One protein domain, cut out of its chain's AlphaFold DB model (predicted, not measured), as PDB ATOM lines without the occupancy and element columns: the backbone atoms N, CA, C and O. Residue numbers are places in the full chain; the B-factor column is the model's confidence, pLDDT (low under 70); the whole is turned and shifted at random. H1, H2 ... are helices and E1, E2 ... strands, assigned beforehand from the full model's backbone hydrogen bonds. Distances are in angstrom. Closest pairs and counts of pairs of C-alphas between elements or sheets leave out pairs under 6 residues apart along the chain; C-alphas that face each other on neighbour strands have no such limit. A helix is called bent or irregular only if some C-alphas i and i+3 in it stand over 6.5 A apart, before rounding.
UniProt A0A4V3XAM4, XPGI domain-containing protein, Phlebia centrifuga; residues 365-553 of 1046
ATOM      1  N   PHE A 365     111.288  61.042  84.648       68.12
ATOM      2  CA  PHE A 365     111.514  62.400  84.162       68.12
ATOM      3  C   PHE A 365     110.707  62.633  82.878       68.12
ATOM      4  O   PHE A 365     110.447  61.684  82.135       68.12
ATOM      5  N   ASP A 366     110.361  63.883  82.577       65.12
ATOM      6  CA  ASP A 366     109.534  64.233  81.412       65.12
ATOM      7  C   ASP A 366     110.333  64.285  80.100       65.12
ATOM      8  O   ASP A 366     111.487  64.747  80.060       65.12
ATOM      9  N   GLY A 367     109.732  63.827  78.995       53.00
ATOM     10  CA  GLY A 367     110.287  63.928  77.635       53.00
ATOM     11  C   GLY A 367     110.631  62.588  76.961       53.00
ATOM     12  O   GLY A 367     110.071  61.551  77.275       53.00
ATOM     13  N   LYS A 368     111.536  62.592  75.969       45.41
ATOM     14  CA  LYS A 368     111.593  61.507  74.960       45.41
ATOM     15  C   LYS A 368     112.633  60.383  75.168       45.41
ATOM     16  O   LYS A 368     112.486  59.359  74.506       45.41
ATOM     17  N   GLU A 369     113.628  60.511  76.059       41.81
ATOM     18  CA  GLU A 369     114.701  59.504  76.259       41.81
ATOM     19  C   GLU A 369     115.103  59.225  77.733       41.81
ATOM     20  O   GLU A 369     115.412  60.159  78.467       41.81
ATOM     21  N   ARG A 370     115.207  57.926  78.097       43.28
ATOM     22  CA  ARG A 370     115.679  57.292  79.370       43.28
ATOM     23  C   ARG A 370     114.845  57.422  80.660       43.28
ATOM     24  O   ARG A 370     114.742  58.492  81.245       43.28
ATOM     25  N   PRO A 371     114.487  56.265  81.250       42.66
ATOM     26  CA  PRO A 371     113.105  55.769  81.246       42.66
ATOM     27  C   PRO A 371     112.098  56.898  81.522       42.66
ATOM     28  O   PRO A 371     111.572  57.041  82.626       42.66
ATOM     29  N   LYS A 372     111.867  57.729  80.506       56.12
ATOM     30  CA  LYS A 372     110.956  58.860  80.615       56.12
ATOM     31  C   LYS A 372     109.524  58.410  80.420       56.12
ATOM     32  O   LYS A 372     109.262  57.431  79.716       56.12
ATOM     33  N   ALA A 373     108.620  59.170  81.018       47.75
ATOM     34  CA  ALA A 373     107.223  59.122  80.648       47.75
ATOM     35  C   ALA A 373     107.072  59.381  79.145       47.75
ATOM     36  O   ALA A 373     107.769  60.220  78.580       47.75
ATOM     37  N   PHE A 374     106.153  58.677  78.483       57.12
ATOM     38  CA  PHE A 374     105.855  58.989  77.077       57.12
ATOM     39  C   PHE A 374     105.091  60.326  76.940       57.12
ATOM     40  O   PHE A 374     105.081  60.902  75.850       57.12
ATOM     41  N   GLY A 375     104.509  60.808  78.045       68.88
ATOM     42  CA  GLY A 375     104.053  62.172  78.317       68.88
ATOM     43  C   GLY A 375     104.658  62.680  79.635       68.88
ATOM     44  O   GLY A 375     105.865  62.906  79.701       68.88
ATOM     45  N   GLU A 376     103.833  62.830  80.673       78.56
ATOM     46  CA  GLU A 376     104.208  63.364  81.999       78.56
ATOM     47  C   GLU A 376     104.600  62.289  83.024       78.56
ATOM     48  O   GLU A 376     104.013  61.200  83.073       78.56
ATOM     49  N   ALA A 377     105.551  62.623  83.901       80.88
ATOM     50  CA  ALA A 377     106.030  61.752  84.970       80.88
ATOM     51  C   ALA A 377     104.912  61.288  85.923       80.88
ATOM     52  O   ALA A 377     104.845  60.095  86.214       80.88
ATOM     53  N   GLU A 378     104.000  62.172  86.351       85.12
ATOM     54  CA  GLU A 378     102.837  61.818  87.193       85.12
ATOM     55  C   GLU A 378     102.008  60.677  86.573       85.12
ATOM     56  O   GLU A 378     101.652  59.711  87.255       85.12
ATOM     57  N   ALA A 379     101.743  60.750  85.266       85.25
ATOM     58  CA  ALA A 379     100.911  59.787  84.555       85.25
ATOM     59  C   ALA A 379     101.621  58.451  84.279       85.25
ATOM     60  O   ALA A 379     101.011  57.385  84.394       85.25
ATOM     61  N   GLU A 380     102.918  58.476  83.961       82.81
ATOM     62  CA  GLU A 380     103.728  57.257  83.855       82.81
ATOM     63  C   GLU A 380     103.850  56.560  85.217       82.81
ATOM     64  O   GLU A 380     103.694  55.344  85.307       82.81
ATOM     65  N   LEU A 381     104.053  57.317  86.298       84.94
ATOM     66  CA  LEU A 381     104.101  56.774  87.654       84.94
ATOM     67  C   LEU A 381     102.740  56.220  88.097       84.94
ATOM     68  O   LEU A 381     102.686  55.143  88.694       84.94
ATOM     69  N   ALA A 382     101.635  56.877  87.736       87.56
ATOM     70  CA  ALA A 382     100.293  56.337  87.925       87.56
ATOM     71  C   ALA A 382     100.091  55.016  87.166       87.56
ATOM     72  O   ALA A 382      99.616  54.045  87.760       87.56
ATOM     73  N   TYR A 383     100.516  54.933  85.899       84.00
ATOM     74  CA  TYR A 383     100.477  53.698  85.108       84.00
ATOM     75  C   TYR A 383     101.319  52.578  85.738       84.00
ATOM     76  O   TYR A 383     100.812  51.475  85.952       84.00
ATOM     77  N   LEU A 384     102.576  52.852  86.103       79.75
ATOM     78  CA  LEU A 384     103.479  51.875  86.719       79.75
ATOM     79  C   LEU A 384     102.966  51.396  88.088       79.75
ATOM     80  O   LEU A 384     103.107  50.214  88.418       79.75
ATOM     81  N   ASN A 385     102.324  52.271  88.869       85.94
ATOM     82  CA  ASN A 385     101.672  51.896  90.124       85.94
ATOM     83  C   ASN A 385     100.397  51.078  89.890       85.94
ATOM     84  O   ASN A 385     100.159  50.075  90.567       85.94
ATOM     85  N   HIS A 386      99.599  51.438  88.887       80.25
ATOM     86  CA  HIS A 386      98.417  50.672  88.520       80.25
ATOM     87  C   HIS A 386      98.787  49.263  88.024       80.25
ATOM     88  O   HIS A 386      98.162  48.284  88.441       80.25
ATOM     89  N   ALA A 387      99.835  49.143  87.209       74.50
ATOM     90  CA  ALA A 387     100.366  47.883  86.694       74.50
ATOM     91  C   ALA A 387     101.089  47.021  87.753       74.50
ATOM     92  O   ALA A 387     101.402  45.864  87.479       74.50
ATOM     93  N   GLY A 388     101.352  47.551  88.955       71.62
ATOM     94  CA  GLY A 388     102.071  46.835  90.016       71.62
ATOM     95  C   GLY A 388     103.578  46.695  89.769       71.62
ATOM     96  O   GLY A 388     104.196  45.758  90.271       71.62
ATOM     97  N   VAL A 389     104.171  47.606  88.988       73.44
ATOM     98  CA  VAL A 389     105.632  47.720  88.811       73.44
ATOM     99  C   VAL A 389     106.268  48.478  89.985       73.44
ATOM    100  O   VAL A 389     107.404  48.187  90.354       73.44
ATOM    101  N   ILE A 390     105.523  49.405  90.595       75.25
ATOM    102  CA  ILE A 390     105.874  50.127  91.828       75.25
ATOM    103  C   ILE A 390     104.702  50.101  92.816       75.25
ATOM    104  O   ILE A 390     103.539  50.145  92.413       75.25
ATOM    105  N   ASP A 391     104.994  50.067  94.112       78.62
ATOM    106  CA  ASP A 391     103.970  49.964  95.161       78.62
ATOM    107  C   ASP A 391     103.312  51.316  95.489       78.62
ATOM    108  O   ASP A 391     102.140  51.351  95.870       78.62
ATOM    109  N   VAL A 392     104.029  52.434  95.300       84.94
ATOM    110  CA  VAL A 392     103.510  53.791  95.535       84.94
ATOM    111  C   VAL A 392     104.174  54.847  94.637       84.94
ATOM    112  O   VAL A 392     105.342  54.715  94.261       84.94
ATOM    113  N   VAL A 393     103.459  55.939  94.357       86.62
ATOM    114  CA  VAL A 393     104.035  57.172  93.784       86.62
ATOM    115  C   VAL A 393     104.468  58.119  94.913       86.62
ATOM    116  O   VAL A 393     103.833  58.165  95.965       86.62
ATOM    117  N   MET A 394     105.553  58.872  94.730       83.12
ATOM    118  CA  MET A 394     106.104  59.808  95.718       83.12
ATOM    119  C   MET A 394     106.136  61.223  95.120       83.12
ATOM    120  O   MET A 394     107.178  61.724  94.694       83.12
ATOM    121  N   THR A 395     104.961  61.840  95.101       80.62
ATOM    122  CA  THR A 395     104.720  63.205  94.627       80.62
ATOM    123  C   THR A 395     104.228  64.059  95.788       80.62
ATOM    124  O   THR A 395     103.579  63.536  96.694       80.62
ATOM    125  N   ASP A 396     104.538  65.353  95.796       69.81
ATOM    126  CA  ASP A 396     103.927  66.281  96.752       69.81
ATOM    127  C   ASP A 396     102.612  66.877  96.225       69.81
ATOM    128  O   ASP A 396     101.978  67.608  96.986       69.81
ATOM    129  N   ASP A 397     102.143  66.490  95.031       72.81
ATOM    130  CA  ASP A 397     100.861  66.883  94.422       72.81
ATOM    131  C   ASP A 397      99.796  65.770  94.525       72.81
ATOM    132  O   ASP A 397      99.812  64.995  95.489       72.81
ATOM    133  N   ASN A 398      98.780  65.743  93.653       80.19
ATOM    134  CA  ASN A 398      97.673  64.773  93.720       80.19
ATOM    135  C   ASN A 398      97.423  64.021  92.406       80.19
ATOM    136  O   ASN A 398      96.634  63.074  92.388       80.19
ATOM    137  N   ASP A 399      98.032  64.443  91.312       86.25
ATOM    138  CA  ASP A 399      97.452  64.301  89.981       86.25
ATOM    139  C   ASP A 399      97.713  62.907  89.392       86.25
ATOM    140  O   ASP A 399      96.862  62.338  88.707       86.25
ATOM    141  N   ALA A 400      98.748  62.225  89.884       89.19
ATOM    142  CA  ALA A 400      98.916  60.779  89.821       89.19
ATOM    143  C   ALA A 400      97.657  59.992  90.257       89.19
ATOM    144  O   ALA A 400      97.358  58.955  89.663       89.19
ATOM    145  N   LEU A 401      96.868  60.451  91.244       90.12
ATOM    146  CA  LEU A 401      95.590  59.805  91.608       90.12
ATOM    147  C   LEU A 401      94.517  59.995  90.524       90.12
ATOM    148  O   LEU A 401      93.706  59.093  90.303       90.12
ATOM    149  N   ILE A 402      94.523  61.136  89.829       91.19
ATOM    150  CA  ILE A 402      93.622  61.450  88.710       91.19
ATOM    151  C   ILE A 402      93.975  60.568  87.503       91.19
ATOM    152  O   ILE A 402      93.104  59.911  86.925       91.19
ATOM    153  N   PHE A 403      95.269  60.436  87.200       89.81
ATOM    154  CA  PHE A 403      95.790  59.509  86.192       89.81
ATOM    155  C   PHE A 403      95.609  58.019  86.563       89.81
ATOM    156  O   PHE A 403      95.697  57.159  85.687       89.81
ATOM    157  N   GLY A 404      95.273  57.694  87.819       88.75
ATOM    158  CA  GLY A 404      94.811  56.361  88.234       88.75
ATOM    159  C   GLY A 404      95.749  55.561  89.148       88.75
ATOM    160  O   GLY A 404      95.600  54.335  89.242       88.75
ATOM    161  N   ALA A 405      96.691  56.223  89.829       90.06
ATOM    162  CA  ALA A 405      97.507  55.629  90.885       90.06
ATOM    163  C   ALA A 405      96.628  55.061  92.013       90.06
ATOM    164  O   ALA A 405      95.617  55.638  92.414       90.06
ATOM    165  N   LYS A 406      97.048  53.923  92.565       89.62
ATOM    166  CA  LYS A 406      96.379  53.240  93.679       89.62
ATOM    167  C   LYS A 406      96.771  53.854  95.022       89.62
ATOM    168  O   LYS A 406      95.943  53.885  95.938       89.62
ATOM    169  N   ALA A 407      98.001  54.358  95.137       89.88
ATOM    170  CA  ALA A 407      98.494  55.042  96.327       89.88
ATOM    171  C   ALA A 407      99.578  56.092  96.011       89.88
ATOM    172  O   ALA A 407     100.423  55.880  95.138       89.88
ATOM    173  N   ILE A 408      99.582  57.185  96.783       89.75
ATOM    174  CA  ILE A 408     100.611  58.238  96.759       89.75
ATOM    175  C   ILE A 408     101.157  58.530  98.168       89.75
ATOM    176  O   ILE A 408     100.472  58.313  99.173       89.75
ATOM    177  N   ILE A 409     102.382  59.056  98.240       86.12
ATOM    178  CA  ILE A 409     103.035  59.544  99.462       86.12
ATOM    179  C   ILE A 409     103.421  61.016  99.315       86.12
ATOM    180  O   ILE A 409     104.244  61.342  98.467       86.12
ATOM    181  N   ARG A 410     102.887  61.856 100.215       78.94
ATOM    182  CA  ARG A 410     103.185  63.297 100.358       78.94
ATOM    183  C   ARG A 410     103.898  63.586 101.691       78.94
ATOM    184  O   ARG A 410     103.943  62.719 102.576       78.94
ATOM    185  N   ASN A 411     104.352  64.826 101.897       65.88
ATOM    186  CA  ASN A 411     104.980  65.324 103.138       65.88
ATOM    187  C   ASN A 411     106.377  64.737 103.446       65.88
ATOM    188  O   ASN A 411     106.730  64.524 104.610       65.88
ATOM    189  N   LEU A 412     107.208  64.511 102.428       61.41
ATOM    190  CA  LEU A 412     108.647  64.309 102.642       61.41
ATOM    191  C   LEU A 412     109.374  65.656 102.746       61.41
ATOM    192  O   LEU A 412     108.875  66.686 102.309       61.41
ATOM    193  N   LYS A 413     110.602  65.666 103.283       56.88
ATOM    194  CA  LYS A 413     111.450  66.878 103.363       56.88
ATOM    195  C   LYS A 413     112.031  67.326 102.003       56.88
ATOM    196  O   LYS A 413     113.090  67.947 101.968       56.88
ATOM    197  N   LEU A 414     111.385  66.959 100.897       45.06
ATOM    198  CA  LEU A 414     111.819  67.261  99.531       45.06
ATOM    199  C   LEU A 414     111.235  68.592  99.036       45.06
ATOM    200  O   LEU A 414     111.961  69.346  98.385       45.06
ATOM    201  N   THR A 415     109.998  68.919  99.437       40.25
ATOM    202  CA  THR A 415     109.384  70.251  99.295       40.25
ATOM    203  C   THR A 415     108.871  70.786 100.647       40.25
ATOM    204  O   THR A 415     108.819  70.087 101.662       40.25
ATOM    205  N   GLY A 416     108.573  72.086 100.715       45.25
ATOM    206  CA  GLY A 416     108.450  72.840 101.969       45.25
ATOM    207  C   GLY A 416     107.072  72.858 102.647       45.25
ATOM    208  O   GLY A 416     106.614  73.939 103.020       45.25
ATOM    209  N   ASN A 417     106.396  71.723 102.862       44.72
ATOM    210  CA  ASN A 417     105.003  71.722 103.356       44.72
ATOM    211  C   ASN A 417     104.831  71.711 104.899       44.72
ATOM    212  O   ASN A 417     104.075  70.935 105.484       44.72
ATOM    213  N   GLY A 418     105.524  72.620 105.595       54.69
ATOM    214  CA  GLY A 418     105.566  72.691 107.070       54.69
ATOM    215  C   GLY A 418     104.267  73.103 107.791       54.69
ATOM    216  O   GLY A 418     104.287  73.275 109.010       54.69
ATOM    217  N   LYS A 419     103.146  73.294 107.078       60.00
ATOM    218  CA  LYS A 419     101.864  73.764 107.648       60.00
ATOM    219  C   LYS A 419     101.036  72.657 108.311       60.00
ATOM    220  O   LYS A 419     100.310  72.944 109.259       60.00
ATOM    221  N   ASP A 420     101.142  71.419 107.834       71.06
ATOM    222  CA  ASP A 420     100.441  70.259 108.402       71.06
ATOM    223  C   ASP A 420     101.321  68.997 108.283       71.06
ATOM    224  O   ASP A 420     101.162  68.220 107.337       71.06
ATOM    225  N   PRO A 421     102.296  68.800 109.192       73.25
ATOM    226  CA  PRO A 421     103.283  67.724 109.104       73.25
ATOM    227  C   PRO A 421     102.679  66.326 109.307       73.25
ATOM    228  O   PRO A 421     101.622  66.152 109.919       73.25
ATOM    229  N   ALA A 422     103.389  65.301 108.827       78.56
ATOM    230  CA  ALA A 422     103.084  63.912 109.158       78.56
ATOM    231  C   ALA A 422     103.234  63.650 110.670       78.56
ATOM    232  O   ALA A 422     103.986  64.341 111.367       78.56
ATOM    233  N   ARG A 423     102.499  62.660 111.187       82.19
ATOM    234  CA  ARG A 423     102.419  62.349 112.621       82.19
ATOM    235  C   ARG A 423     102.754  60.884 112.883       82.19
ATOM    236  O   ARG A 423     102.456  60.042 112.049       82.19
ATOM    237  N   ASN A 424     103.336  60.608 114.045       81.19
ATOM    238  CA  ASN A 424     103.581  59.246 114.529       81.19
ATOM    239  C   ASN A 424     102.362  58.657 115.268       81.19
ATOM    240  O   ASN A 424     101.396  59.375 115.541       81.19
ATOM    241  N   ALA A 425     102.452  57.398 115.711       77.25
ATOM    242  CA  ALA A 425     101.445  56.733 116.551       77.25
ATOM    243  C   ALA A 425     101.059  57.456 117.868       77.25
ATOM    244  O   ALA A 425     100.056  57.104 118.482       77.25
ATOM    245  N   GLU A 426     101.812  58.467 118.327       80.19
ATOM    246  CA  GLU A 426     101.438  59.309 119.481       80.19
ATOM    247  C   GLU A 426     100.675  60.591 119.075       80.19
ATOM    248  O   GLU A 426     100.429  61.460 119.915       80.19
ATOM    249  N   GLY A 427     100.353  60.760 117.788       79.75
ATOM    250  CA  GLY A 427      99.702  61.952 117.239       79.75
ATOM    251  C   GLY A 427     100.600  63.194 117.162       79.75
ATOM    252  O   GLY A 427     100.094  64.294 116.921       79.75
ATOM    253  N   LYS A 428     101.917  63.044 117.362       81.12
ATOM    254  CA  LYS A 428     102.904  64.137 117.366       81.12
ATOM    255  C   LYS A 428     103.550  64.274 115.989       81.12
ATOM    256  O   LYS A 428     103.819  63.268 115.337       81.12
ATOM    257  N   ALA A 429     103.831  65.511 115.576       79.75
ATOM    258  CA  ALA A 429     104.570  65.795 114.344       79.75
ATOM    259  C   ALA A 429     105.919  65.053 114.324       79.75
ATOM    260  O   ALA A 429     106.604  64.997 115.349       79.75
ATOM    261  N   SER A 430     106.291  64.471 113.180       77.00
ATOM    262  CA  SER A 430     107.475  63.616 113.088       77.00
ATOM    263  C   SER A 430     108.195  63.700 111.745       77.00
ATOM    264  O   SER A 430     107.638  63.360 110.708       77.00
ATOM    265  N   ASP A 431     109.489  64.011 111.815       72.31
ATOM    266  CA  ASP A 431     110.452  64.026 110.706       72.31
ATOM    267  C   ASP A 431     110.714  62.654 110.049       72.31
ATOM    268  O   ASP A 431     111.467  62.580 109.081       72.31
ATOM    269  N   HIS A 432     110.153  61.572 110.602       75.38
ATOM    270  CA  HIS A 432     110.367  60.185 110.163       75.38
ATOM    271  C   HIS A 432     109.118  59.527 109.556       75.38
ATOM    272  O   HIS A 432     109.180  58.361 109.176       75.38
ATOM    273  N   HIS A 433     107.991  60.239 109.496       82.25
ATOM    274  CA  HIS A 433     106.732  59.732 108.948       82.25
ATOM    275  C   HIS A 433     106.324  60.562 107.731       82.25
ATOM    276  O   HIS A 433     106.805  61.675 107.528       82.25
ATOM    277  N   VAL A 434     105.406  60.019 106.938       82.31
ATOM    278  CA  VAL A 434     104.863  60.630 105.719       82.31
ATOM    279  C   VAL A 434     103.338  60.536 105.730       82.31
ATOM    280  O   VAL A 434     102.768  59.898 106.618       82.31
ATOM    281  N   LYS A 435     102.653  61.155 104.765       83.31
ATOM    282  CA  LYS A 435     101.211  60.947 104.571       83.31
ATOM    283  C   LYS A 435     100.978  60.030 103.378       83.31
ATOM    284  O   LYS A 435     101.276  60.408 102.251       83.31
ATOM    285  N   VAL A 436     100.434  58.844 103.648       86.75
ATOM    286  CA  VAL A 436      99.977  57.898 102.623       86.75
ATOM    287  C   VAL A 436      98.517  58.200 102.297       86.75
ATOM    288  O   VAL A 436      97.682  58.252 103.200       86.75
ATOM    289  N   PHE A 437      98.204  58.357 101.016       87.81
ATOM    290  CA  PHE A 437      96.837  58.449 100.510       87.81
ATOM    291  C   PHE A 437      96.597  57.286  99.550       87.81
ATOM    292  O   PHE A 437      97.431  57.022  98.688       87.81
ATOM    293  N   THR A 438      95.468  56.587  99.679       91.25
ATOM    294  CA  THR A 438      95.080  55.516  98.747       91.25
ATOM    295  C   THR A 438      93.774  55.867  98.052       91.25
ATOM    296  O   THR A 438      92.880  56.463  98.660       91.25
ATOM    297  N   ALA A 439      93.647  55.472  96.784       89.81
ATOM    298  CA  ALA A 439      92.440  55.714  95.997       89.81
ATOM    299  C   ALA A 439      91.200  55.105  96.676       89.81
ATOM    300  O   ALA A 439      90.155  55.744  96.741       89.81
ATOM    301  N   ASP A 440      91.325  53.918  97.282       89.75
ATOM    302  CA  ASP A 440      90.233  53.292  98.034       89.75
ATOM    303  C   ASP A 440      89.837  54.058  99.302       89.75
ATOM    304  O   ASP A 440      88.644  54.169  99.587       89.75
ATOM    305  N   ALA A 441      90.786  54.631 100.050       90.12
ATOM    306  CA  ALA A 441      90.456  55.465 101.206       90.12
ATOM    307  C   ALA A 441      89.732  56.751 100.774       90.12
ATOM    308  O   ALA A 441      88.716  57.111 101.363       90.12
ATOM    309  N   ILE A 442      90.201  57.406  99.708       91.19
ATOM    310  CA  ILE A 442      89.588  58.617  99.136       91.19
ATOM    311  C   ILE A 442      88.163  58.329  98.620       91.19
ATOM    312  O   ILE A 442      87.227  59.081  98.908       91.19
ATOM    313  N   ARG A 443      87.985  57.194  97.937       91.50
ATOM    314  CA  ARG A 443      86.715  56.710  97.380       91.50
ATOM    315  C   ARG A 443      85.692  56.301  98.441       91.50
ATOM    316  O   ARG A 443      84.500  56.498  98.234       91.50
ATOM    317  N   THR A 444      86.130  55.716  99.557       90.81
ATOM    318  CA  THR A 444      85.229  55.166 100.593       90.81
ATOM    319  C   THR A 444      85.021  56.079 101.803       90.81
ATOM    320  O   THR A 444      84.066  55.881 102.555       90.81
ATOM    321  N   HIS A 445      85.863  57.096 102.009       90.06
ATOM    322  CA  HIS A 445      85.730  58.005 103.148       90.06
ATOM    323  C   HIS A 445      84.462  58.880 103.027       90.06
ATOM    324  O   HIS A 445      84.331  59.627 102.053       90.06
ATOM    325  N   PRO A 446      83.550  58.877 104.024       86.31
ATOM    326  CA  PRO A 446      82.163  59.347 103.871       86.31
ATOM    327  C   PRO A 446      82.008  60.843 103.554       86.31
ATOM    328  O   PRO A 446      81.014  61.251 102.955       86.31
ATOM    329  N   ASN A 447      82.998  61.659 103.926       85.12
ATOM    330  CA  ASN A 447      83.005  63.099 103.649       85.12
ATOM    331  C   ASN A 447      83.780  63.470 102.372       85.12
ATOM    332  O   ASN A 447      83.795  64.640 102.008       85.12
ATOM    333  N   VAL A 448      84.451  62.511 101.722       87.69
ATOM    334  CA  VAL A 448      85.246  62.742 100.504       87.69
ATOM    335  C   VAL A 448      84.558  62.090  99.309       87.69
ATOM    336  O   VAL A 448      84.131  62.825  98.426       87.69
ATOM    337  N   LEU A 449      84.374  60.764  99.322       89.06
ATOM    338  CA  LEU A 449      83.669  59.999  98.282       89.06
ATOM    339  C   LEU A 449      84.107  60.368  96.848       89.06
ATOM    340  O   LEU A 449      83.270  60.582  95.974       89.06
ATOM    341  N   LEU A 450      85.421  60.482  96.623       91.56
ATOM    342  CA  LEU A 450      85.986  60.815  95.314       91.56
ATOM    343  C   LEU A 450      86.471  59.551  94.593       91.56
ATOM    344  O   LEU A 450      87.396  58.867  95.025       91.56
ATOM    345  N   THR A 451      85.820  59.248  93.480       93.31
ATOM    346  CA  THR A 451      86.203  58.249  92.475       93.31
ATOM    347  C   THR A 451      87.187  58.840  91.460       93.31
ATOM    348  O   THR A 451      87.388  60.053  91.429       93.31
ATOM    349  N   ARG A 452      87.790  58.017  90.583       91.62
ATOM    350  CA  ARG A 452      88.659  58.539  89.507       91.62
ATOM    351  C   ARG A 452      87.888  59.475  88.572       91.62
ATOM    352  O   ARG A 452      88.360  60.581  88.332       91.62
ATOM    353  N   GLY A 453      86.701  59.081  88.106       92.50
ATOM    354  CA  GLY A 453      85.864  59.950  87.279       92.50
ATOM    355  C   GLY A 453      85.487  61.232  88.023       92.50
ATOM    356  O   GLY A 453      85.605  62.325  87.473       92.50
ATOM    357  N   GLY A 454      85.130  61.120  89.308       94.19
ATOM    358  CA  GLY A 454      84.901  62.267  90.188       94.19
ATOM    359  C   GLY A 454      86.093  63.230  90.285       94.19
ATOM    360  O   GLY A 454      85.896  64.440  90.217       94.19
ATOM    361  N   MET A 455      87.326  62.726  90.392       93.88
ATOM    362  CA  MET A 455      88.536  63.561  90.428       93.88
ATOM    363  C   MET A 455      88.849  64.217  89.072       93.88
ATOM    364  O   MET A 455      89.192  65.396  89.045       93.88
ATOM    365  N   ILE A 456      88.653  63.508  87.954       93.44
ATOM    366  CA  ILE A 456      88.783  64.086  86.601       93.44
ATOM    367  C   ILE A 456      87.777  65.231  86.414       93.44
ATOM    368  O   ILE A 456      88.142  66.320  85.976       93.44
ATOM    369  N   LEU A 457      86.517  65.029  86.818       94.44
ATOM    370  CA  LEU A 457      85.502  66.083  86.786       94.44
ATOM    371  C   LEU A 457      85.844  67.249  87.725       94.44
ATOM    372  O   LEU A 457      85.623  68.403  87.361       94.44
ATOM    373  N   PHE A 458      86.391  66.974  88.912       93.50
ATOM    374  CA  PHE A 458      86.826  68.015  89.843       93.50
ATOM    375  C   PHE A 458      87.876  68.934  89.207       93.50
ATOM    376  O   PHE A 458      87.717  70.153  89.297       93.50
ATOM    377  N   ALA A 459      88.897  68.371  88.549       91.19
ATOM    378  CA  ALA A 459      89.944  69.132  87.867       91.19
ATOM    379  C   ALA A 459      89.377  69.938  86.688       91.19
ATOM    380  O   ALA A 459      89.536  71.154  86.639       91.19
ATOM    381  N   LEU A 460      88.606  69.288  85.805       92.56
ATOM    382  CA  LEU A 460      87.934  69.941  84.674       92.56
ATOM    383  C   LEU A 460      87.059  71.135  85.107       92.56
ATOM    384  O   LEU A 460      87.002  72.141  84.405       92.56
ATOM    385  N   LEU A 461      86.368  71.040  86.247       92.31
ATOM    386  CA  LEU A 461      85.512  72.115  86.760       92.31
ATOM    387  C   LEU A 461      86.277  73.207  87.511       92.31
ATOM    388  O   LEU A 461      85.959  74.381  87.336       92.31
ATOM    389  N   SER A 462      87.233  72.828  88.360       87.69
ATOM    390  CA  SER A 462      87.895  73.738  89.311       87.69
ATOM    391  C   SER A 462      89.141  74.419  88.742       87.69
ATOM    392  O   SER A 462      89.612  75.392  89.331       87.69
ATOM    393  N   GLY A 463      89.657  73.899  87.627       82.31
ATOM    394  CA  GLY A 463      90.960  74.223  87.063       82.31
ATOM    395  C   GLY A 463      92.036  73.226  87.504       82.31
ATOM    396  O   GLY A 463      91.975  72.661  88.598       82.31
ATOM    397  N   GLY A 464      93.013  73.023  86.626       80.44
ATOM    398  CA  GLY A 464      94.184  72.156  86.788       80.44
ATOM    399  C   GLY A 464      95.195  72.444  85.674       80.44
ATOM    400  O   GLY A 464      94.988  73.365  84.886       80.44
ATOM    401  N   ASP A 465      96.269  71.665  85.561       78.06
ATOM    402  CA  ASP A 465      97.441  72.065  84.755       78.06
ATOM    403  C   ASP A 465      97.167  72.254  83.250       78.06
ATOM    404  O   ASP A 465      97.877  72.996  82.571       78.06
ATOM    405  N   TYR A 466      96.098  71.645  82.732       81.06
ATOM    406  CA  TYR A 466      95.666  71.796  81.342       81.06
ATOM    407  C   TYR A 466      94.625  72.908  81.090       81.06
ATOM    408  O   TYR A 466      94.433  73.273  79.930       81.06
ATOM    409  N   ASN A 467      93.900  73.419  82.102       83.50
ATOM    410  CA  ASN A 467      92.891  74.478  81.903       83.50
ATOM    411  C   ASN A 467      92.519  75.292  83.164       83.50
ATOM    412  O   ASN A 467      92.549  74.807  84.291       83.50
ATOM    413  N   ASP A 468      92.037  76.525  82.956       84.31
ATOM    414  CA  ASP A 468      91.522  77.429  84.008       84.31
ATOM    415  C   ASP A 468      90.174  76.983  84.636       84.31
ATOM    416  O   ASP A 468      89.575  77.707  85.438       84.31
ATOM    417  N   GLY A 469      89.656  75.808  84.259       87.88
ATOM    418  CA  GLY A 469      88.368  75.283  84.713       87.88
ATOM    419  C   GLY A 469      87.142  76.060  84.215       87.88
ATOM    420  O   GLY A 469      87.182  76.827  83.251       87.88
ATOM    421  N   VAL A 470      86.004  75.863  84.887       90.56
ATOM    422  CA  VAL A 470      84.738  76.538  84.567       90.56
ATOM    423  C   VAL A 470      84.531  77.727  85.499       90.56
ATOM    424  O   VAL A 470      84.298  77.575  86.698       90.56
ATOM    425  N   LYS A 471      84.534  78.939  84.936       88.69
ATOM    426  CA  LYS A 471      84.377  80.204  85.670       88.69
ATOM    427  C   LYS A 471      83.164  80.201  86.616       88.69
ATOM    428  O   LYS A 471      82.021  80.363  86.194       88.69
ATOM    429  N   GLY A 472      83.435  80.101  87.918       85.75
ATOM    430  CA  GLY A 472      82.431  80.079  88.989       85.75
ATOM    431  C   GLY A 472      82.228  78.712  89.652       85.75
ATOM    432  O   GLY A 472      81.663  78.670  90.745       85.75
ATOM    433  N   CYS A 473      82.737  77.625  89.065       87.31
ATOM    434  CA  CYS A 473      82.810  76.296  89.670       87.31
ATOM    435  C   CYS A 473      84.059  76.175  90.560       87.31
ATOM    436  O   CYS A 473      85.055  75.580  90.179       87.31
ATOM    437  N   GLY A 474      84.027  76.760  91.760       82.88
ATOM    438  CA  GLY A 474      85.099  76.552  92.747       82.88
ATOM    439  C   GLY A 474      85.113  75.128  93.328       82.88
ATOM    440  O   GLY A 474      84.148  74.382  93.166       82.88
ATOM    441  N   ALA A 475      86.163  74.789  94.081       87.69
ATOM    442  CA  ALA A 475      86.380  73.453  94.657       87.69
ATOM    443  C   ALA A 475      85.161  72.859  95.402       87.69
ATOM    444  O   ALA A 475      84.864  71.683  95.217       87.69
ATOM    445  N   ASP A 476      84.407  73.650  96.178       89.25
ATOM    446  CA  ASP A 476      83.170  73.196  96.850       89.25
ATOM    447  C   ASP A 476      82.126  72.627  95.862       89.25
ATOM    448  O   ASP A 476      81.385  71.694  96.172       89.25
ATOM    449  N   ILE A 477      82.061  73.206  94.660       91.44
ATOM    450  CA  ILE A 477      81.110  72.860  93.600       91.44
ATOM    451  C   ILE A 477      81.646  71.685  92.780       91.44
ATOM    452  O   ILE A 477      80.906  70.734  92.532       91.44
ATOM    453  N   GLY A 478      82.936  71.706  92.424       92.50
ATOM    454  CA  GLY A 478      83.606  70.568  91.793       92.50
ATOM    455  C   GLY A 478      83.500  69.302  92.650       92.50
ATOM    456  O   GLY A 478      83.155  68.236  92.146       92.50
ATOM    457  N   HIS A 479      83.697  69.427  93.967       92.50
ATOM    458  CA  HIS A 479      83.579  68.316  94.914       92.50
ATOM    459  C   HIS A 479      82.136  67.833  95.067       92.50
ATOM    460  O   HIS A 479      81.895  66.627  95.029       92.50
ATOM    461  N   GLY A 480      81.168  68.748  95.185       92.94
ATOM    462  CA  GLY A 480      79.751  68.385  95.244       92.94
ATOM    463  C   GLY A 480      79.284  67.625  93.997       92.94
ATOM    464  O   GLY A 480      78.668  66.571  94.130       92.94
ATOM    465  N   LEU A 481      79.651  68.090  92.796       93.94
ATOM    466  CA  LEU A 481      79.309  67.423  91.531       93.94
ATOM    467  C   LEU A 481      80.029  66.086  91.338       93.94
ATOM    468  O   LEU A 481      79.418  65.131  90.858       93.94
ATOM    469  N   ALA A 482      81.293  65.983  91.751       92.94
ATOM    470  CA  ALA A 482      82.019  64.719  91.753       92.94
ATOM    471  C   ALA A 482      81.326  63.668  92.640       92.94
ATOM    472  O   ALA A 482      81.149  62.527  92.215       92.94
ATOM    473  N   ARG A 483      80.844  64.064  93.828       92.88
ATOM    474  CA  ARG A 483      80.092  63.190  94.749       92.88
ATOM    475  C   ARG A 483      78.708  62.777  94.238       92.88
ATOM    476  O   ARG A 483      78.187  61.767  94.701       92.88
ATOM    477  N   CYS A 484      78.130  63.502  93.279       92.44
ATOM    478  CA  CYS A 484      76.919  63.082  92.563       92.44
ATOM    479  C   CYS A 484      77.183  61.988  91.505       92.44
ATOM    480  O   CYS A 484      76.251  61.559  90.833       92.44
ATOM    481  N   GLY A 485      78.435  61.552  91.308       92.56
ATOM    482  CA  GLY A 485      78.799  60.515  90.335       92.56
ATOM    483  C   GLY A 485      78.871  60.992  88.879       92.56
ATOM    484  O   GLY A 485      79.188  60.198  87.995       92.56
ATOM    485  N   PHE A 486      78.647  62.284  88.602       95.00
ATOM    486  CA  PHE A 486      78.701  62.839  87.241       95.00
ATOM    487  C   PHE A 486      80.054  62.633  86.550       95.00
ATOM    488  O   PHE A 486      80.115  62.549  85.326       95.00
ATOM    489  N   GLY A 487      81.139  62.548  87.320       94.69
ATOM    490  CA  GLY A 487      82.465  62.289  86.773       94.69
ATOM    491  C   GLY A 487      82.653  60.844  86.316       94.69
ATOM    492  O   GLY A 487      83.318  60.602  85.312       94.69
ATOM    493  N   ASP A 488      82.029  59.881  86.997       93.81
ATOM    494  CA  ASP A 488      82.083  58.472  86.598       93.81
ATOM    495  C   ASP A 488      81.162  58.188  85.411       93.81
ATOM    496  O   ASP A 488      81.524  57.397  84.544       93.81
ATOM    497  N   THR A 489      80.011  58.867  85.309       93.81
ATOM    498  CA  THR A 489      79.170  58.775  84.104       93.81
ATOM    499  C   THR A 489      79.847  59.409  82.889       93.81
ATOM    500  O   THR A 489      79.767  58.838  81.804       93.81
ATOM    501  N   LEU A 490      80.568  60.525  83.064       92.81
ATOM    502  CA  LEU A 490      81.385  61.139  82.010       92.81
ATOM    503  C   LEU A 490      82.506  60.201  81.538       92.81
ATOM    504  O   LEU A 490      82.622  59.950  80.340       92.81
ATOM    505  N   LEU A 491      83.306  59.672  82.473       90.69
ATOM    506  CA  LEU A 491      84.430  58.786  82.164       90.69
ATOM    507  C   LEU A 491      83.957  57.474  81.521       90.69
ATOM    508  O   LEU A 491      84.459  57.095  80.468       90.69
ATOM    509  N   SER A 492      82.939  56.826  82.096       89.44
ATOM    510  CA  SER A 492      82.386  55.567  81.578       89.44
ATOM    511  C   SER A 492      81.825  55.713  80.160       89.44
ATOM    512  O   SER A 492      82.054  54.850  79.313       89.44
ATOM    513  N   ALA A 493      81.144  56.825  79.854       86.94
ATOM    514  CA  ALA A 493      80.653  57.096  78.504       86.94
ATOM    515  C   ALA A 493      81.787  57.397  77.505       86.94
ATOM    516  O   ALA A 493      81.713  56.968  76.354       86.94
ATOM    517  N   TYR A 494      82.839  58.097  77.941       86.19
ATOM    518  CA  TYR A 494      84.007  58.418  77.116       86.19
ATOM    519  C   TYR A 494      84.844  57.172  76.770       86.19
ATOM    520  O   TYR A 494      85.235  56.996  75.612       86.19
ATOM    521  N   ASP A 495      85.055  56.282  77.744       82.62
ATOM    522  CA  ASP A 495      85.748  55.003  77.546       82.62
ATOM    523  C   ASP A 495      84.910  54.024  76.694       82.62
ATOM    524  O   ASP A 495      85.460  53.307  75.857       82.62
ATOM    525  N   SER A 496      83.577  54.020  76.852       79.25
ATOM    526  CA  SER A 496      82.673  53.129  76.099       79.25
ATOM    527  C   SER A 496      82.498  53.521  74.626       79.25
ATOM    528  O   SER A 496      82.385  52.642  73.774       79.25
ATOM    529  N   ASP A 497      82.475  54.822  74.308       70.94
ATOM    530  CA  ASP A 497      82.289  55.354  72.941       70.94
ATOM    531  C   ASP A 497      83.621  55.791  72.293       70.94
ATOM    532  O   ASP A 497      83.689  56.798  71.581       70.94
ATOM    533  N   LEU A 498      84.688  55.032  72.589       62.19
ATOM    534  CA  LEU A 498      86.015  55.076  71.957       62.19
ATOM    535  C   LEU A 498      86.538  56.503  71.692       62.19
ATOM    536  O   LEU A 498      86.705  56.911  70.542       62.19
ATOM    537  N   GLY A 499      86.814  57.254  72.762       61.22
ATOM    538  CA  GLY A 499      87.542  58.528  72.661       61.22
ATOM    539  C   GLY A 499      86.686  59.730  72.250       61.22
ATOM    540  O   GLY A 499      87.205  60.744  71.780       61.22
ATOM    541  N   GLY A 500      85.368  59.643  72.431       62.56
ATOM    542  CA  GLY A 500      84.448  60.739  72.143       62.56
ATOM    543  C   GLY A 500      84.039  60.789  70.675       62.56
ATOM    544  O   GLY A 500      84.317  61.767  69.971       62.56
ATOM    545  N   SER A 501      83.343  59.743  70.219       72.56
ATOM    546  CA  SER A 501      82.757  59.684  68.878       72.56
ATOM    547  C   SER A 501      81.782  60.845  68.594       72.56
ATOM    548  O   SER A 501      81.445  61.669  69.453       72.56
ATOM    549  N   ALA A 502      81.288  60.913  67.354       73.00
ATOM    550  CA  ALA A 502      80.226  61.846  66.989       73.00
ATOM    551  C   ALA A 502      78.990  61.724  67.905       73.00
ATOM    552  O   ALA A 502      78.385  62.749  68.203       73.00
ATOM    553  N   HIS A 503      78.659  60.523  68.398       80.25
ATOM    554  CA  HIS A 503      77.509  60.286  69.275       80.25
ATOM    555  C   HIS A 503      77.728  60.830  70.696       80.25
ATOM    556  O   HIS A 503      76.895  61.593  71.191       80.25
ATOM    557  N   PHE A 504      78.874  60.537  71.324       84.50
ATOM    558  CA  PHE A 504      79.282  61.159  72.589       84.50
ATOM    559  C   PHE A 504      79.187  62.693  72.526       84.50
ATOM    560  O   PHE A 504      78.589  63.327  73.399       84.50
ATOM    561  N   ARG A 505      79.702  63.288  71.440       83.44
ATOM    562  CA  ARG A 505      79.695  64.741  71.206       83.44
ATOM    563  C   ARG A 505      78.294  65.318  70.972       83.44
ATOM    564  O   ARG A 505      77.978  66.357  71.545       83.44
ATOM    565  N   SER A 506      77.465  64.679  70.142       82.62
ATOM    566  CA  SER A 506      76.150  65.210  69.745       82.62
ATOM    567  C   SER A 506      75.021  64.911  70.726       82.62
ATOM    568  O   SER A 506      74.018  65.619  70.719       82.62
ATOM    569  N   THR A 507      75.139  63.840  71.513       84.50
ATOM    570  CA  THR A 507      74.002  63.256  72.245       84.50
ATOM    571  C   THR A 507      74.287  63.109  73.735       84.50
ATOM    572  O   THR A 507      73.498  63.593  74.547       84.50
ATOM    573  N   PHE A 508      75.418  62.508  74.120       91.31
ATOM    574  CA  PHE A 508      75.732  62.309  75.539       91.31
ATOM    575  C   PHE A 508      76.050  63.629  76.256       91.31
ATOM    576  O   PHE A 508      75.393  63.963  77.244       91.31
ATOM    577  N   LEU A 509      77.017  64.408  75.754       91.50
ATOM    578  CA  LEU A 509      77.477  65.622  76.440       91.50
ATOM    579  C   LEU A 509      76.377  66.676  76.666       91.50
ATOM    580  O   LEU A 509      76.312  67.197  77.780       91.50
ATOM    581  N   PRO A 510      75.477  66.990  75.705       92.38
ATOM    582  CA  PRO A 510      74.377  67.922  75.959       92.38
ATOM    583  C   PRO A 510      73.446  67.451  77.085       92.38
ATOM    584  O   PRO A 510      73.160  68.224  77.999       92.38
ATOM    585  N   ARG A 511      73.036  66.172  77.082       93.44
ATOM    586  CA  ARG A 511      72.193  65.591  78.144       93.44
ATOM    587  C   ARG A 511      72.892  65.636  79.504       93.44
ATOM    588  O   ARG A 511      72.287  66.047  80.492       93.44
ATOM    589  N   TRP A 512      74.162  65.238  79.545       95.12
ATOM    590  CA  TRP A 512      74.970  65.214  80.763       95.12
ATOM    591  C   TRP A 512      75.151  66.623  81.356       95.12
ATOM    592  O   TRP A 512      74.919  66.813  82.550       95.12
ATOM    593  N   ARG A 513      75.432  67.647  80.529       95.12
ATOM    594  CA  ARG A 513      75.475  69.058  80.969       95.12
ATOM    595  C   ARG A 513      74.162  69.506  81.599       95.12
ATOM    596  O   ARG A 513      74.188  70.139  82.649       95.12
ATOM    597  N   THR A 514      73.023  69.181  80.984       94.56
ATOM    598  CA  THR A 514      71.699  69.547  81.512       94.56
ATOM    599  C   THR A 514      71.457  68.927  82.887       94.56
ATOM    600  O   THR A 514      70.993  69.622  83.788       94.56
ATOM    601  N   GLN A 515      71.852  67.667  83.097       95.62
ATOM    602  CA  GLN A 515      71.754  67.005  84.404       95.62
ATOM    603  C   GLN A 515      72.671  67.655  85.459       95.62
ATOM    604  O   GLN A 515      72.234  67.893  86.587       95.62
ATOM    605  N   VAL A 516      73.908  68.021  85.094       95.00
ATOM    606  CA  VAL A 516      74.815  68.771  85.983       95.00
ATOM    607  C   VAL A 516      74.249  70.152  86.334       95.00
ATOM    608  O   VAL A 516      74.216  70.523  87.508       95.00
ATOM    609  N   ASN A 517      73.757  70.903  85.347       95.38
ATOM    610  CA  ASN A 517      73.158  72.224  85.551       95.38
ATOM    611  C   ASN A 517      71.902  72.140  86.435       95.38
ATOM    612  O   ASN A 517      71.728  72.952  87.342       95.38
ATOM    613  N   GLN A 518      71.068  71.114  86.246       94.38
ATOM    614  CA  GLN A 518      69.909  70.856  87.097       94.38
ATOM    615  C   GLN A 518      70.320  70.606  88.556       94.38
ATOM    616  O   GLN A 518      69.701  71.167  89.464       94.38
ATOM    617  N   GLU A 519      71.373  69.825  88.813       96.00
ATOM    618  CA  GLU A 519      71.883  69.617  90.175       96.00
ATOM    619  C   GLU A 519      72.479  70.910  90.757       96.00
ATOM    620  O   GLU A 519      72.140  71.267  91.883       96.00
ATOM    621  N   LEU A 520      73.253  71.692  89.991       94.06
ATOM    622  CA  LEU A 520      73.729  73.023  90.413       94.06
ATOM    623  C   LEU A 520      72.575  73.950  90.830       94.06
ATOM    624  O   LEU A 520      72.659  74.657  91.839       94.06
ATOM    625  N   HIS A 521      71.481  73.957  90.067       94.56
ATOM    626  CA  HIS A 521      70.329  74.829  90.311       94.56
ATOM    627  C   HIS A 521      69.456  74.343  91.475       94.56
ATOM    628  O   HIS A 521      68.884  75.169  92.193       94.56
ATOM    629  N   THR A 522      69.353  73.028  91.696       93.75
ATOM    630  CA  THR A 522      68.412  72.428  92.664       93.75
ATOM    631  C   THR A 522      69.048  71.928  93.963       93.75
ATOM    632  O   THR A 522      68.357  71.926  94.988       93.75
ATOM    633  N   ASN A 523      70.339  71.580  93.967       94.06
ATOM    634  CA  ASN A 523      71.035  70.884  95.058       94.06
ATOM    635  C   ASN A 523      70.213  69.682  95.569       94.06
ATOM    636  O   ASN A 523      69.935  69.586  96.768       94.06
ATOM    637  N   ALA A 524      69.710  68.841  94.658       91.88
ATOM    638  CA  ALA A 524      68.802  67.744  94.987       91.88
ATOM    639  C   ALA A 524      69.508  66.611  95.748       91.88
ATOM    640  O   ALA A 524      68.884  65.977  96.599       91.88
ATOM    641  N   HIS A 525      70.810  66.416  95.518       91.12
ATOM    642  CA  HIS A 525      71.646  65.501  96.304       91.12
ATOM    643  C   HIS A 525      72.109  66.111  97.640       91.12
ATOM    644  O   HIS A 525      72.569  65.392  98.528       91.12
ATOM    645  N   GLY A 526      71.975  67.431  97.815       91.38
ATOM    646  CA  GLY A 526      72.289  68.125  99.066       91.38
ATOM    647  C   GLY A 526      73.785  68.270  99.370       91.38
ATOM    648  O   GLY A 526      74.138  68.587 100.506       91.38
ATOM    649  N   PHE A 527      74.672  68.032  98.397       89.75
ATOM    650  CA  PHE A 527      76.125  68.095  98.603       89.75
ATOM    651  C   PHE A 527      76.715  69.512  98.536       89.75
ATOM    652  O   PHE A 527      77.823  69.711  99.032       89.75
ATOM    653  N   PHE A 528      75.994  70.506  98.005       87.69
ATOM    654  CA  PHE A 528      76.419  71.910  98.064       87.69
ATOM    655  C   PHE A 528      75.918  72.613  99.333       87.69
ATOM    656  O   PHE A 528      74.851  72.305  99.866       87.69
ATOM    657  N   SER A 529      76.629  73.657  99.763       85.50
ATOM    658  CA  SER A 529      76.204  74.530 100.871       85.50
ATOM    659  C   SER A 529      74.994  75.420 100.535       85.50
ATOM    660  O   SER A 529      74.327  75.928 101.439       85.50
ATOM    661  N   ARG A 530      74.700  75.623  99.244       89.94
ATOM    662  CA  ARG A 530      73.552  76.377  98.712       89.94
ATOM    663  C   ARG A 530      73.262  75.968  97.262       89.94
ATOM    664  O   ARG A 530      74.033  75.236  96.660       89.94
ATOM    665  N   ARG A 531      72.175  76.481  96.684       92.12
ATOM    666  CA  ARG A 531      71.886  76.381  95.240       92.12
ATOM    667  C   ARG A 531      72.677  77.420  94.442       92.12
ATOM    668  O   ARG A 531      72.912  78.523  94.938       92.12
ATOM    669  N   HIS A 532      73.015  77.088  93.199       92.88
ATOM    670  CA  HIS A 532      73.785  77.915  92.266       92.88
ATOM    671  C   HIS A 532      73.009  78.178  90.950       92.88
ATOM    672  O   HIS A 532      73.511  77.874  89.872       92.88
ATOM    673  N   PRO A 533      71.796  78.777  90.991       89.31
ATOM    674  CA  PRO A 533      70.918  78.953  89.820       89.31
ATOM    675  C   PRO A 533      71.441  79.936  88.753       89.31
ATOM    676  O   PRO A 533      70.799  80.136  87.728       89.31
ATOM    677  N   SER A 534      72.583  80.585  88.993       88.88
ATOM    678  CA  SER A 534      73.247  81.510  88.065       88.88
ATOM    679  C   SER A 534      74.511  80.917  87.428       88.88
ATOM    680  O   SER A 534      75.320  81.663  86.881       88.88
ATOM    681  N   LEU A 535      74.737  79.608  87.572       91.75
ATOM    682  CA  LEU A 535      75.936  78.904  87.128       91.75
ATOM    683  C   LEU A 535      75.522  77.733  86.235       91.75
ATOM    684  O   LEU A 535      74.682  76.923  86.620       91.75
ATOM    685  N   ASN A 536      76.090  77.673  85.034       92.25
ATOM    686  CA  ASN A 536      75.852  76.614  84.057       92.25
ATOM    687  C   ASN A 536      77.184  76.235  83.407       92.25
ATOM    688  O   ASN A 536      78.049  77.095  83.231       92.25
ATOM    689  N   LEU A 537      77.330  74.967  83.034       91.75
ATOM    690  CA  LEU A 537      78.456  74.491  82.240       91.75
ATOM    691  C   LEU A 537      78.416  75.082  80.816       91.75
ATOM    692  O   LEU A 537      77.338  75.100  80.211       91.75
ATOM    693  N   PRO A 538      79.560  75.525  80.263       92.00
ATOM    694  CA  PRO A 538      79.673  75.958  78.870       92.00
ATOM    695  C   PRO A 538      79.296  74.870  77.843       92.00
ATOM    696  O   PRO A 538      79.364  73.672  78.123       92.00
ATOM    697  N   LEU A 539      78.916  75.281  76.627       88.56
ATOM    698  CA  LEU A 539      78.512  74.376  75.532       88.56
ATOM    699  C   LEU A 539      79.688  73.605  74.904       88.56
ATOM    700  O   LEU A 539      79.492  72.583  74.249       88.56
ATOM    701  N   ASP A 540      80.898  74.098  75.123       86.81
ATOM    702  CA  ASP A 540      82.201  73.545  74.760       86.81
ATOM    703  C   ASP A 540      82.818  72.683  75.879       86.81
ATOM    704  O   ASP A 540      83.703  71.880  75.611       86.81
ATOM    705  N   PHE A 541      82.307  72.759  77.113       91.06
ATOM    706  CA  PHE A 541      82.810  71.987  78.255       91.06
ATOM    707  C   PHE A 541      82.282  70.533  78.283       91.06
ATOM    708  O   PHE A 541      81.093  70.333  78.034       91.06
ATOM    709  N   PRO A 542      83.062  69.507  78.667       90.94
ATOM    710  CA  PRO A 542      84.499  69.546  78.899       90.94
ATOM    711  C   PRO A 542      85.259  69.650  77.578       90.94
ATOM    712  O   PRO A 542      84.845  69.068  76.573       90.94
ATOM    713  N   ASP A 543      86.399  70.337  77.613       90.06
ATOM    714  CA  ASP A 543      87.383  70.222  76.541       90.06
ATOM    715  C   ASP A 543      87.795  68.746  76.421       90.06
ATOM    716  O   ASP A 543      88.138  68.091  77.410       90.06
ATOM    717  N   LEU A 544      87.701  68.209  75.206       88.06
ATOM    718  CA  LEU A 544      87.903  66.789  74.949       88.06
ATOM    719  C   LEU A 544      89.370  66.397  74.839       88.06
ATOM    720  O   LEU A 544      89.682  65.246  75.117       88.06
ATOM    721  N   VAL A 545      90.255  67.337  74.503       85.81
ATOM    722  CA  VAL A 545      91.705  67.129  74.558       85.81
ATOM    723  C   VAL A 545      92.144  67.054  76.021       85.81
ATOM    724  O   VAL A 545      92.929  66.184  76.387       85.81
ATOM    725  N   VAL A 546      91.566  67.894  76.886       88.38
ATOM    726  CA  VAL A 546      91.829  67.855  78.336       88.38
ATOM    727  C   VAL A 546      91.216  66.616  79.002       88.38
ATOM    728  O   VAL A 546      91.855  65.988  79.848       88.38
ATOM    729  N   LEU A 547      89.997  66.217  78.615       89.94
ATOM    730  CA  LEU A 547      89.396  64.964  79.084       89.94
ATOM    731  C   LEU A 547      90.231  63.750  78.644       89.94
ATOM    732  O   LEU A 547      90.469  62.864  79.461       89.94
ATOM    733  N   GLU A 548      90.707  63.723  77.396       87.06
ATOM    734  CA  GLU A 548      91.586  62.670  76.879       87.06
ATOM    735  C   GLU A 548      92.914  62.599  77.644       87.06
ATOM    736  O   GLU A 548      93.309  61.507  78.054       87.06
ATOM    737  N   ALA A 549      93.546  63.746  77.923       85.94
ATOM    738  CA  ALA A 549      94.790  63.820  78.688       85.94
ATOM    739  C   ALA A 549      94.662  63.178  80.082       85.94
ATOM    740  O   ALA A 549      95.481  62.336  80.446       85.94
ATOM    741  N   TYR A 550      93.601  63.484  80.839       88.31
ATOM    742  CA  TYR A 550      93.377  62.858  82.148       88.31
ATOM    743  C   TYR A 550      92.883  61.404  82.069       88.31
ATOM    744  O   TYR A 550      93.258  60.582  82.913       88.31
ATOM    745  N   ALA A 551      92.013  61.068  81.109       87.12
ATOM    746  CA  ALA A 551      91.372  59.754  81.018       87.12
ATOM    747  C   ALA A 551      92.305  58.679  80.436       87.12
ATOM    748  O   ALA A 551      92.404  57.584  81.002       87.12
ATOM    749  N   ASN A 552      93.027  59.008  79.361       82.06
ATOM    750  CA  ASN A 552      93.908  58.120  78.598       82.06
ATOM    751  C   ASN A 552      95.311  58.749  78.391       82.06
ATOM    752  O   ASN A 552      95.754  58.880  77.248       82.06
ATOM    753  N   PRO A 553      96.042  59.108  79.469       84.19
ATOM    754  CA  PRO A 553      97.325  59.801  79.365       84.19
ATOM    755  C   PRO A 553      98.388  59.011  78.593       84.19
ATOM    756  O   PRO A 553      98.434  57.773  78.604       84.19
TER     757      PRO A 553
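This is residues 365 to 553 of the 1046 residues of the protein "XPGI domain-containing protein" of Phlebia centrifuga (UniProt A0A4V3XAM4). Two unequal lobes stand side by side: a larger one of helices H4 to H8, with H4 at its middle, and a smaller one in which H1 and H2 pack together beside E1 and the short hairpin E2-E3. In the larger lobe H5, H6 and H8 pack round H4, and the long H7 folds back along H6; H2 joins the lobes by touching H4 and, only just, H8. The 189 printed residues hold eight named helices and three named strands, in the order H1, E1, H2, E2, E3, H3, H4, H5, H6, H7, H8. The class is mostly helix, with 92 residues, under half, in named elements; the one sheet is E2 - E3, antiparallel. The whole is compact, with a radius of gyration of the C-alphas of 18.0 A and spans of 50 by 42 by 26 A.

H1, residues 377 to 386, begins at C-alpha 377 (106.030, 61.752, 84.970) and is 13.9 A long. E1 is residues 392 to 394, H2 399 to 403, E2 407 to 410, E3 435 to 438 and H3 439 to 444. H4, residues 452 to 462, is 15.2 A long; H5, residues 475 to 483, 12.0 A; H6, residues 486 to 496, 15.3 A. H7, residues 502 to 522, measures 30.2 A, has a kink of 35 degrees near residue 509 and is only just irregular: C-alphas 506 and 509 are 6.8 A apart. H8, residues 544 to 551, ends at C-alpha 551 (91.372, 59.754, 81.018).

The hub H4 touches H5, closest at C-alphas 454 and 482, 4.1 A; this helical hairpin has a shallow tilt of 29 degrees. H4 touches H6 at a steep tilt of 64 degrees, C-alphas 453 and 488 being closest at 4.1 A. H6 and H7 form a helical hairpin at a shallow tilt of 8 degrees, closest at C-alphas 494 and 504, 7.1 A. H2 touches H4, C-alphas 402 and 455 being closest at 5.8 A, and H1, C-alphas 378 and 400 at 4.8 A. In the hairpin E2-E3, N 408 and O 437 are within hydrogen-bond range at 2.9 A. E1 pairs with no named strand. Every O i to N i+4 pair is within range in H1 to H6 and H8; in H7, 14 of 17 are.

The C-alphas of Glu 426 and Ala 502, 56.7 A apart, are the farthest pair. The printed part has no cut. The links E2 to E3, H4 to H5 and H7 to H8 are long. The pLDDT is under 70 at residues 365 to 375, 396, 411 to 419 and 498 to 500.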